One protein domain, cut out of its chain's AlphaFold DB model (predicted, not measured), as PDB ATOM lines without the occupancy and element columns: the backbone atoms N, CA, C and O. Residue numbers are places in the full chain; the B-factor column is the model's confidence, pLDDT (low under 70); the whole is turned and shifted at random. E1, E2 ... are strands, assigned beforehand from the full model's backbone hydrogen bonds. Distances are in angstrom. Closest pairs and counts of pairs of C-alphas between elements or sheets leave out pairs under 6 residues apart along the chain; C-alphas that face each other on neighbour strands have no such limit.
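What this domain is: This is residues 10 to 68 of the 73 residues of the protein "Sushi domain-containing protein" of Brugia timori (UniProt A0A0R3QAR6). With little regular structure, the domain is elongated: a small three-stranded sheet, E1, E3 and E4, lies towards one end, a two-stranded pair, E2 and E5, towards the other, and residues 10 to 33, with no named element, loop along one side. The printed part has 59 residues, 17 in five named strands, E1 to E5, with no named helix; it is all strand, both sheets antiparallel. It is compact, radius of gyration of the C-alphas 11.5 A, spanning 34 by 21 by 17 A.

Where its parts are: E3, residues 50 to 54, is 12.6 A long. E1 is residues 34 to 36, from C-alpha 34 at (-40.310, -35.775, -35.267); E4 is 57 to 59. E2 is 44 to 46, and E5 is 64 to 66, to C-alpha 66 at (-33.501, -56.172, -34.973).

How they stand to each other: Inner strand E3 is staggered, pairing with E1 over residues 50 to 52 (N 35 to O 51, 2.9 A) and with E4, its hairpin partner, over 52 to 54 (N 54 to O 57, 2.8 A). E2 and E5 are antiparallel at 142 degrees, N 46 and O 64 being 2.8 A apart. E2 and E3 are apart.

The domain as a whole: The farthest C-alphas, of Asp 55 and Lys 68, are 34.7 A apart. The printed part has no cut and no long link between strands. Residues 12 to 30 and 67 to 68 have pLDDT under 70.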
ATOM      1  N   CYS A  10     -40.044 -32.724 -24.944       76.44
ATOM      2  CA  CYS A  10     -39.973 -34.164 -24.688       76.44
ATOM      3  C   CYS A  10     -38.669 -34.562 -24.008       76.44
ATOM      4  O   CYS A  10     -37.628 -33.923 -24.174       76.44
ATOM      5  N   LYS A  11     -38.728 -35.652 -23.232       71.81
ATOM      6  CA  LYS A  11     -37.527 -36.268 -22.656       71.81
ATOM      7  C   LYS A  11     -36.643 -36.776 -23.801       71.81
ATOM      8  O   LYS A  11     -37.188 -37.159 -24.839       71.81
ATOM      9  N   PRO A  12     -35.313 -36.822 -23.629       69.81
ATOM     10  CA  PRO A  12     -34.446 -37.522 -24.568       69.81
ATOM     11  C   PRO A  12     -34.988 -38.931 -24.815       69.81
ATOM     12  O   PRO A  12     -35.410 -39.604 -23.872       69.81
ATOM     13  N   TYR A  13     -35.029 -39.359 -26.077       69.12
ATOM     14  CA  TYR A  13     -35.485 -40.703 -26.411       69.12
ATOM     15  C   TYR A  13     -34.431 -41.716 -25.940       69.12
ATOM     16  O   TYR A  13     -33.421 -41.921 -26.606       69.12
ATOM     17  N   GLY A  14     -34.639 -42.299 -24.759       60.34
ATOM     18  CA  GLY A  14     -33.827 -43.392 -24.231       60.34
ATOM     19  C   GLY A  14     -34.492 -44.723 -24.553       60.34
ATOM     20  O   GLY A  14     -35.586 -44.989 -24.062       60.34
ATOM     21  N   SER A  15     -33.861 -45.544 -25.391       58.62
ATOM     22  CA  SER A  15     -34.302 -46.916 -25.652       58.62
ATOM     23  C   SER A  15     -33.138 -47.862 -25.392       58.62
ATOM     24  O   SER A  15     -32.191 -47.917 -26.177       58.62
ATOM     25  N   ASP A  16     -33.230 -48.637 -24.310       56.41
ATOM     26  CA  ASP A  16     -32.224 -49.644 -23.932       56.41
ATOM     27  C   ASP A  16     -32.076 -50.739 -24.998       56.41
ATOM     28  O   ASP A  16     -31.040 -51.389 -25.129       56.41
ATOM     29  N   ARG A  17     -33.113 -50.925 -25.825       53.16
ATOM     30  CA  ARG A  17     -33.121 -51.901 -26.923       53.16
ATOM     31  C   ARG A  17     -32.435 -51.381 -28.185       53.16
ATOM     32  O   ARG A  17     -32.164 -52.160 -29.100       53.16
ATOM     33  N   GLN A  18     -32.144 -50.081 -28.258       57.72
ATOM     34  CA  GLN A  18     -31.603 -49.426 -29.449       57.72
ATOM     35  C   GLN A  18     -30.420 -48.521 -29.099       57.72
ATOM     36  O   GLN A  18     -30.508 -47.301 -29.230       57.72
ATOM     37  N   PRO A  19     -29.266 -49.114 -28.745       48.06
ATOM     38  CA  PRO A  19     -28.048 -48.367 -28.419       48.06
ATOM     39  C   PRO A  19     -27.502 -47.532 -29.593       48.06
ATOM     40  O   PRO A  19     -26.685 -46.637 -29.396       48.06
ATOM     41  N   LEU A  20     -27.958 -47.812 -30.822       49.59
ATOM     42  CA  LEU A  20     -27.571 -47.099 -32.044       49.59
ATOM     43  C   LEU A  20     -28.461 -45.895 -32.362       49.59
ATOM     44  O   LEU A  20     -28.137 -45.126 -33.264       49.59
ATOM     45  N   LEU A  21     -29.549 -45.683 -31.615       54.16
ATOM     46  CA  LEU A  21     -30.350 -44.464 -31.705       54.16
ATOM     47  C   LEU A  21     -29.632 -43.333 -30.951       54.16
ATOM     48  O   LEU A  21     -30.160 -42.728 -30.025       54.16
ATOM     49  N   LYS A  22     -28.392 -43.033 -31.354       47.47
ATOM     50  CA  LYS A  22     -27.682 -41.815 -30.959       47.47
ATOM     51  C   LYS A  22     -28.281 -40.637 -31.725       47.47
ATOM     52  O   LYS A  22     -27.623 -40.029 -32.561       47.47
ATOM     53  N   TYR A  23     -29.535 -40.285 -31.438       49.69
ATOM     54  CA  TYR A  23     -29.957 -38.907 -31.667       49.69
ATOM     55  C   TYR A  23     -29.348 -38.071 -30.541       49.69
ATOM     56  O   TYR A  23     -29.934 -37.871 -29.480       49.69
ATOM     57  N   SER A  24     -28.106 -37.636 -30.755       46.56
ATOM     58  CA  SER A  24     -27.399 -36.693 -29.895       46.56
ATOM     59  C   SER A  24     -27.952 -35.291 -30.123       46.56
ATOM     60  O   SER A  24     -27.265 -34.411 -30.633       46.56
ATOM     61  N   THR A  25     -29.215 -35.055 -29.797       46.50
ATOM     62  CA  THR A  25     -29.675 -33.676 -29.682       46.50
ATOM     63  C   THR A  25     -29.502 -33.272 -28.239       46.50
ATOM     64  O   THR A  25     -30.405 -33.427 -27.421       46.50
ATOM     65  N   SER A  26     -28.332 -32.712 -27.944       50.19
ATOM     66  CA  SER A  26     -28.026 -31.935 -26.738       50.19
ATOM     67  C   SER A  26     -28.920 -30.689 -26.567       50.19
ATOM     68  O   SER A  26     -28.541 -29.733 -25.901       50.19
ATOM     69  N   LEU A  27     -30.103 -30.646 -27.180       50.22
ATOM     70  CA  LEU A  27     -30.959 -29.476 -27.281       50.22
ATOM     71  C   LEU A  27     -32.401 -29.906 -27.030       50.22
ATOM     72  O   LEU A  27     -32.962 -30.732 -27.749       50.22
ATOM     73  N   LYS A  28     -32.963 -29.337 -25.966       55.62
ATOM     74  CA  LYS A  28     -34.357 -29.417 -25.521       55.62
ATOM     75  C   LYS A  28     -35.315 -29.648 -26.700       55.62
ATOM     76  O   LYS A  28     -35.531 -28.757 -27.519       55.62
ATOM     77  N   THR A  29     -35.876 -30.850 -26.798       64.50
ATOM     78  CA  THR A  29     -36.657 -31.270 -27.965       64.50
ATOM     79  C   THR A  29     -38.071 -30.716 -27.877       64.50
ATOM     80  O   THR A  29     -38.840 -31.159 -27.031       64.50
ATOM     81  N   ARG A  30     -38.393 -29.697 -28.681       69.25
ATOM     82  CA  ARG A  30     -39.665 -28.962 -28.595       69.25
ATOM     83  C   ARG A  30     -40.851 -29.855 -29.011       69.25
ATOM     84  O   ARG A  30     -40.711 -30.782 -29.807       69.25
ATOM     85  N   ARG A  31     -42.046 -29.575 -28.489       73.19
ATOM     86  CA  ARG A  31     -43.305 -30.228 -28.871       73.19
ATOM     87  C   ARG A  31     -43.462 -30.154 -30.387       73.19
ATOM     88  O   ARG A  31     -43.246 -29.106 -30.989       73.19
ATOM     89  N   GLY A  32     -43.815 -31.280 -30.998       72.75
ATOM     90  CA  GLY A  32     -43.913 -31.418 -32.447       72.75
ATOM     91  C   GLY A  32     -42.638 -31.896 -33.140       72.75
ATOM     92  O   GLY A  32     -42.713 -32.181 -34.333       72.75
ATOM     93  N   THR A  33     -41.505 -32.052 -32.440       78.38
ATOM     94  CA  THR A  33     -40.332 -32.698 -33.043       78.38
ATOM     95  C   THR A  33     -40.668 -34.118 -33.483       78.38
ATOM     96  O   THR A  33     -41.274 -34.895 -32.744       78.38
ATOM     97  N   LEU A  34     -40.238 -34.445 -34.695       77.88
ATOM     98  CA  LEU A  34     -40.310 -35.775 -35.267       77.88
ATOM     99  C   LEU A  34     -38.917 -36.390 -35.219       77.88
ATOM    100  O   LEU A  34     -37.943 -35.761 -35.629       77.88
ATOM    101  N   ILE A  35     -38.841 -37.613 -34.718       74.62
ATOM    102  CA  ILE A  35     -37.643 -38.438 -34.802       74.62
ATOM    103  C   ILE A  35     -37.920 -39.584 -35.754       74.62
ATOM    104  O   ILE A  35     -39.002 -40.171 -35.733       74.62
ATOM    105  N   THR A  36     -36.920 -39.903 -36.563       76.38
ATOM    106  CA  THR A  36     -36.970 -41.030 -37.483       76.38
ATOM    107  C   THR A  36     -35.819 -41.952 -37.158       76.38
ATOM    108  O   THR A  36     -34.673 -41.520 -37.029       76.38
ATOM    109  N   ILE A  37     -36.120 -43.233 -37.034       75.38
ATOM    110  CA  ILE A  37     -35.101 -44.250 -36.904       75.38
ATOM    111  C   ILE A  37     -34.577 -44.660 -38.272       75.38
ATOM    112  O   ILE A  37     -35.333 -44.900 -39.214       75.38
ATOM    113  N   LYS A  38     -33.259 -44.798 -38.351       74.44
ATOM    114  CA  LYS A  38     -32.590 -45.398 -39.494       74.44
ATOM    115  C   LYS A  38     -31.829 -46.623 -39.011       74.44
ATOM    116  O   LYS A  38     -30.855 -46.494 -38.274       74.44
ATOM    117  N   CYS A  39     -32.309 -47.801 -39.391       75.50
ATOM    118  CA  CYS A  39     -31.593 -49.039 -39.121       75.50
ATOM    119  C   CYS A  39     -30.352 -49.140 -40.014       75.50
ATOM    120  O   CYS A  39     -30.314 -48.571 -41.110       75.50
ATOM    121  N   GLN A  40     -29.334 -49.853 -39.539       75.25
ATOM    122  CA  GLN A  40     -28.145 -50.129 -40.333       75.25
ATOM    123  C   GLN A  40     -28.483 -51.044 -41.523       75.25
ATOM    124  O   GLN A  40     -29.465 -51.794 -41.474       75.25
ATOM    125  N   PRO A  41     -27.687 -51.004 -42.603       73.38
ATOM    126  CA  PRO A  41     -27.836 -51.942 -43.709       73.38
ATOM    127  C   PRO A  41     -27.797 -53.393 -43.199       73.38
ATOM    128  O   PRO A  41     -26.858 -53.779 -42.514       73.38
ATOM    129  N   GLY A  42     -28.828 -54.184 -43.510       75.88
ATOM    130  CA  GLY A  42     -28.962 -55.580 -43.060       75.88
ATOM    131  C   GLY A  42     -29.882 -55.794 -41.850       75.88
ATOM    132  O   GLY A  42     -30.314 -56.922 -41.605       75.88
ATOM    133  N   GLN A  43     -30.263 -54.728 -41.144       80.31
ATOM    134  CA  GLN A  43     -31.273 -54.777 -40.085       80.31
ATOM    135  C   GLN A  43     -32.686 -54.654 -40.648       80.31
ATOM    136  O   GLN A  43     -32.922 -53.976 -41.652       80.31
ATOM    137  N   ARG A  44     -33.654 -55.252 -39.947       81.19
ATOM    138  CA  ARG A  44     -35.075 -55.051 -40.237       81.19
ATOM    139  C   ARG A  44     -35.713 -54.248 -39.110       81.19
ATOM    140  O   ARG A  44     -35.543 -54.563 -37.932       81.19
ATOM    141  N   LEU A  45     -36.423 -53.189 -39.486       81.31
ATOM    142  CA  LEU A  45     -37.209 -52.400 -38.551       81.31
ATOM    143  C   LEU A  45     -38.503 -53.144 -38.221       81.31
ATOM    144  O   LEU A  45     -39.258 -53.509 -39.122       81.31
ATOM    145  N   TYR A  46     -38.776 -53.307 -36.932       83.44
ATOM    146  CA  TYR A  46     -40.025 -53.852 -36.420       83.44
ATOM    147  C   TYR A  46     -40.763 -52.776 -35.630       83.44
ATOM    148  O   TYR A  46     -40.332 -52.401 -34.542       83.44
ATOM    149  N   GLY A  47     -41.875 -52.284 -36.175       83.38
ATOM    150  CA  GLY A  47     -42.685 -51.218 -35.581       83.38
ATOM    151  C   GLY A  47     -42.551 -49.889 -36.324       83.38
ATOM    152  O   GLY A  47     -42.259 -49.856 -37.518       83.38
ATOM    153  N   SER A  48     -42.801 -48.780 -35.627       85.69
ATOM    154  CA  SER A  48     -42.858 -47.451 -36.242       85.69
ATOM    155  C   SER A  48     -41.472 -46.872 -36.517       85.69
ATOM    156  O   SER A  48     -40.645 -46.755 -35.618       85.69
ATOM    157  N   ALA A  49     -41.231 -46.428 -37.750       81.19
ATOM    158  CA  ALA A  49     -39.979 -45.755 -38.094       81.19
ATOM    159  C   ALA A  49     -39.902 -44.320 -37.563       81.19
ATOM    160  O   ALA A  49     -38.828 -43.734 -37.509       81.19
ATOM    161  N   ILE A  50     -41.048 -43.734 -37.224       82.81
ATOM    162  CA  ILE A  50     -41.189 -42.318 -36.910       82.81
ATOM    163  C   ILE A  50     -41.928 -42.191 -35.584       82.81
ATOM    164  O   ILE A  50     -42.914 -42.890 -35.348       82.81
ATOM    165  N   SER A  51     -41.465 -41.280 -34.733       84.38
ATOM    166  CA  SER A  51     -42.140 -40.914 -33.495       84.38
ATOM    167  C   SER A  51     -42.228 -39.405 -33.369       84.38
ATOM    168  O   SER A  51     -41.294 -38.680 -33.714       84.38
ATOM    169  N   LYS A  52     -43.369 -38.926 -32.878       85.25
ATOM    170  CA  LYS A  52     -43.620 -37.506 -32.674       85.25
ATOM    171  C   LYS A  52     -43.648 -37.189 -31.190       85.25
ATOM    172  O   LYS A  52     -44.362 -37.828 -30.417       85.25
ATOM    173  N   CYS A  53     -42.928 -36.142 -30.816       82.88
ATOM    174  CA  CYS A  53     -43.037 -35.529 -29.508       82.88
ATOM    175  C   CYS A  53     -44.402 -34.841 -29.372       82.88
ATOM    176  O   CYS A  53     -44.637 -33.783 -29.961       82.88
ATOM    177  N   THR A  54     -45.298 -35.443 -28.594       81.38
ATOM    178  CA  THR A  54     -46.637 -34.921 -28.308       81.38
ATOM    179  C   THR A  54     -46.821 -34.882 -26.796       81.38
ATOM    180  O   THR A  54     -46.759 -35.916 -26.136       81.38
ATOM    181  N   ASP A  55     -46.994 -33.681 -26.244       78.62
ATOM    182  CA  ASP A  55     -47.213 -33.447 -24.804       78.62
ATOM    183  C   ASP A  55     -46.116 -34.042 -23.903       78.62
ATOM    184  O   ASP A  55     -46.383 -34.665 -22.879       78.62
ATOM    185  N   GLY A  56     -44.852 -33.903 -24.317       75.56
ATOM    186  CA  GLY A  56     -43.706 -34.434 -23.573       75.56
ATOM    187  C   GLY A  56     -43.484 -35.945 -23.736       75.56
ATOM    188  O   GLY A  56     -42.511 -36.481 -23.199       75.56
ATOM    189  N   VAL A  57     -44.339 -36.628 -24.506       78.44
ATOM    190  CA  VAL A  57     -44.284 -38.074 -24.738       78.44
ATOM    191  C   VAL A  57     -44.053 -38.385 -26.216       78.44
ATOM    192  O   VAL A  57     -44.637 -37.778 -27.112       78.44
ATOM    193  N   TRP A  58     -43.208 -39.374 -26.477       81.88
ATOM    194  CA  TRP A  58     -42.954 -39.889 -27.818       81.88
ATOM    195  C   TRP A  58     -44.058 -40.855 -28.238       81.88
ATOM    196  O   TRP A  58     -44.229 -41.908 -27.619       81.88
ATOM    197  N   LYS A  59     -44.829 -40.493 -29.271       83.50
ATOM    198  CA  LYS A  59     -45.928 -41.317 -29.790       83.50
ATOM    199  C   LYS A  59     -45.956 -41.321 -31.330       83.50
ATOM    200  O   LYS A  59     -45.872 -40.245 -31.925       83.50
ATOM    201  N   PRO A  60     -46.105 -42.494 -31.979       83.81
ATOM    202  CA  PRO A  60     -45.999 -43.846 -31.402       83.81
ATOM    203  C   PRO A  60     -44.567 -44.147 -30.921       83.81
ATOM    204  O   PRO A  60     -43.637 -43.427 -31.270       83.81
ATOM    205  N   ILE A  61     -44.375 -45.174 -30.091       80.56
ATOM    206  CA  ILE A  61     -43.028 -45.609 -29.677       80.56
ATOM    207  C   ILE A  61     -42.273 -46.074 -30.933       80.56
ATOM    208  O   ILE A  61     -42.848 -46.794 -31.753       80.56
ATOM    209  N   LEU A  62     -41.008 -45.665 -31.102       79.00
ATOM    210  CA  LEU A  62     -40.203 -46.154 -32.222       79.00
ATOM    211  C   LEU A  62     -40.076 -47.678 -32.174       79.00
ATOM    212  O   LEU A  62     -39.928 -48.293 -31.118       79.00
ATOM    213  N   GLY A  63     -40.130 -48.269 -33.359       78.56
ATOM    214  CA  GLY A  63     -39.867 -49.673 -33.577       78.56
ATOM    215  C   GLY A  63     -38.402 -50.011 -33.346       78.56
ATOM    216  O   GLY A  63     -37.530 -49.146 -33.425       78.56
ATOM    217  N   ILE A  64     -38.133 -51.289 -33.102       78.31
ATOM    218  CA  ILE A  64     -36.790 -51.809 -32.864       78.31
ATOM    219  C   ILE A  64     -36.109 -52.202 -34.174       78.31
ATOM    220  O   ILE A  64     -36.709 -52.852 -35.030       78.31
ATOM    221  N   CYS A  65     -34.836 -51.836 -34.324       77.81
ATOM    222  CA  CYS A  65     -33.987 -52.434 -35.347       77.81
ATOM    223  C   CYS A  65     -33.493 -53.758 -34.782       77.81
ATOM    224  O   CYS A  65     -32.671 -53.766 -33.863       77.81
ATOM    225  N   ALA A  66     -34.028 -54.860 -35.291       73.25
ATOM    226  CA  ALA A  66     -33.501 -56.172 -34.973       73.25
ATOM    227  C   ALA A  66     -32.578 -56.600 -36.114       73.25
ATOM    228  O   ALA A  66     -32.997 -56.736 -37.270       73.25
ATOM    229  N   ASP A  67     -31.306 -56.790 -35.777       68.88
ATOM    230  CA  ASP A  67     -30.429 -57.637 -36.568       68.88
ATOM    231  C   ASP A  67     -30.966 -59.063 -36.524       68.88
ATOM    232  O   ASP A  67     -31.460 -59.518 -35.491       68.88
ATOM    233  N   LYS A  68     -30.758 -59.822 -37.598       58.12
ATOM    234  CA  LYS A  68     -30.880 -61.284 -37.514       58.12
ATOM    235  C   LYS A  68     -29.856 -61.899 -36.539       58.12
ATOM    236  O   LYS A  68     -30.047 -63.029 -36.122       58.12
TER     237      LYS A  68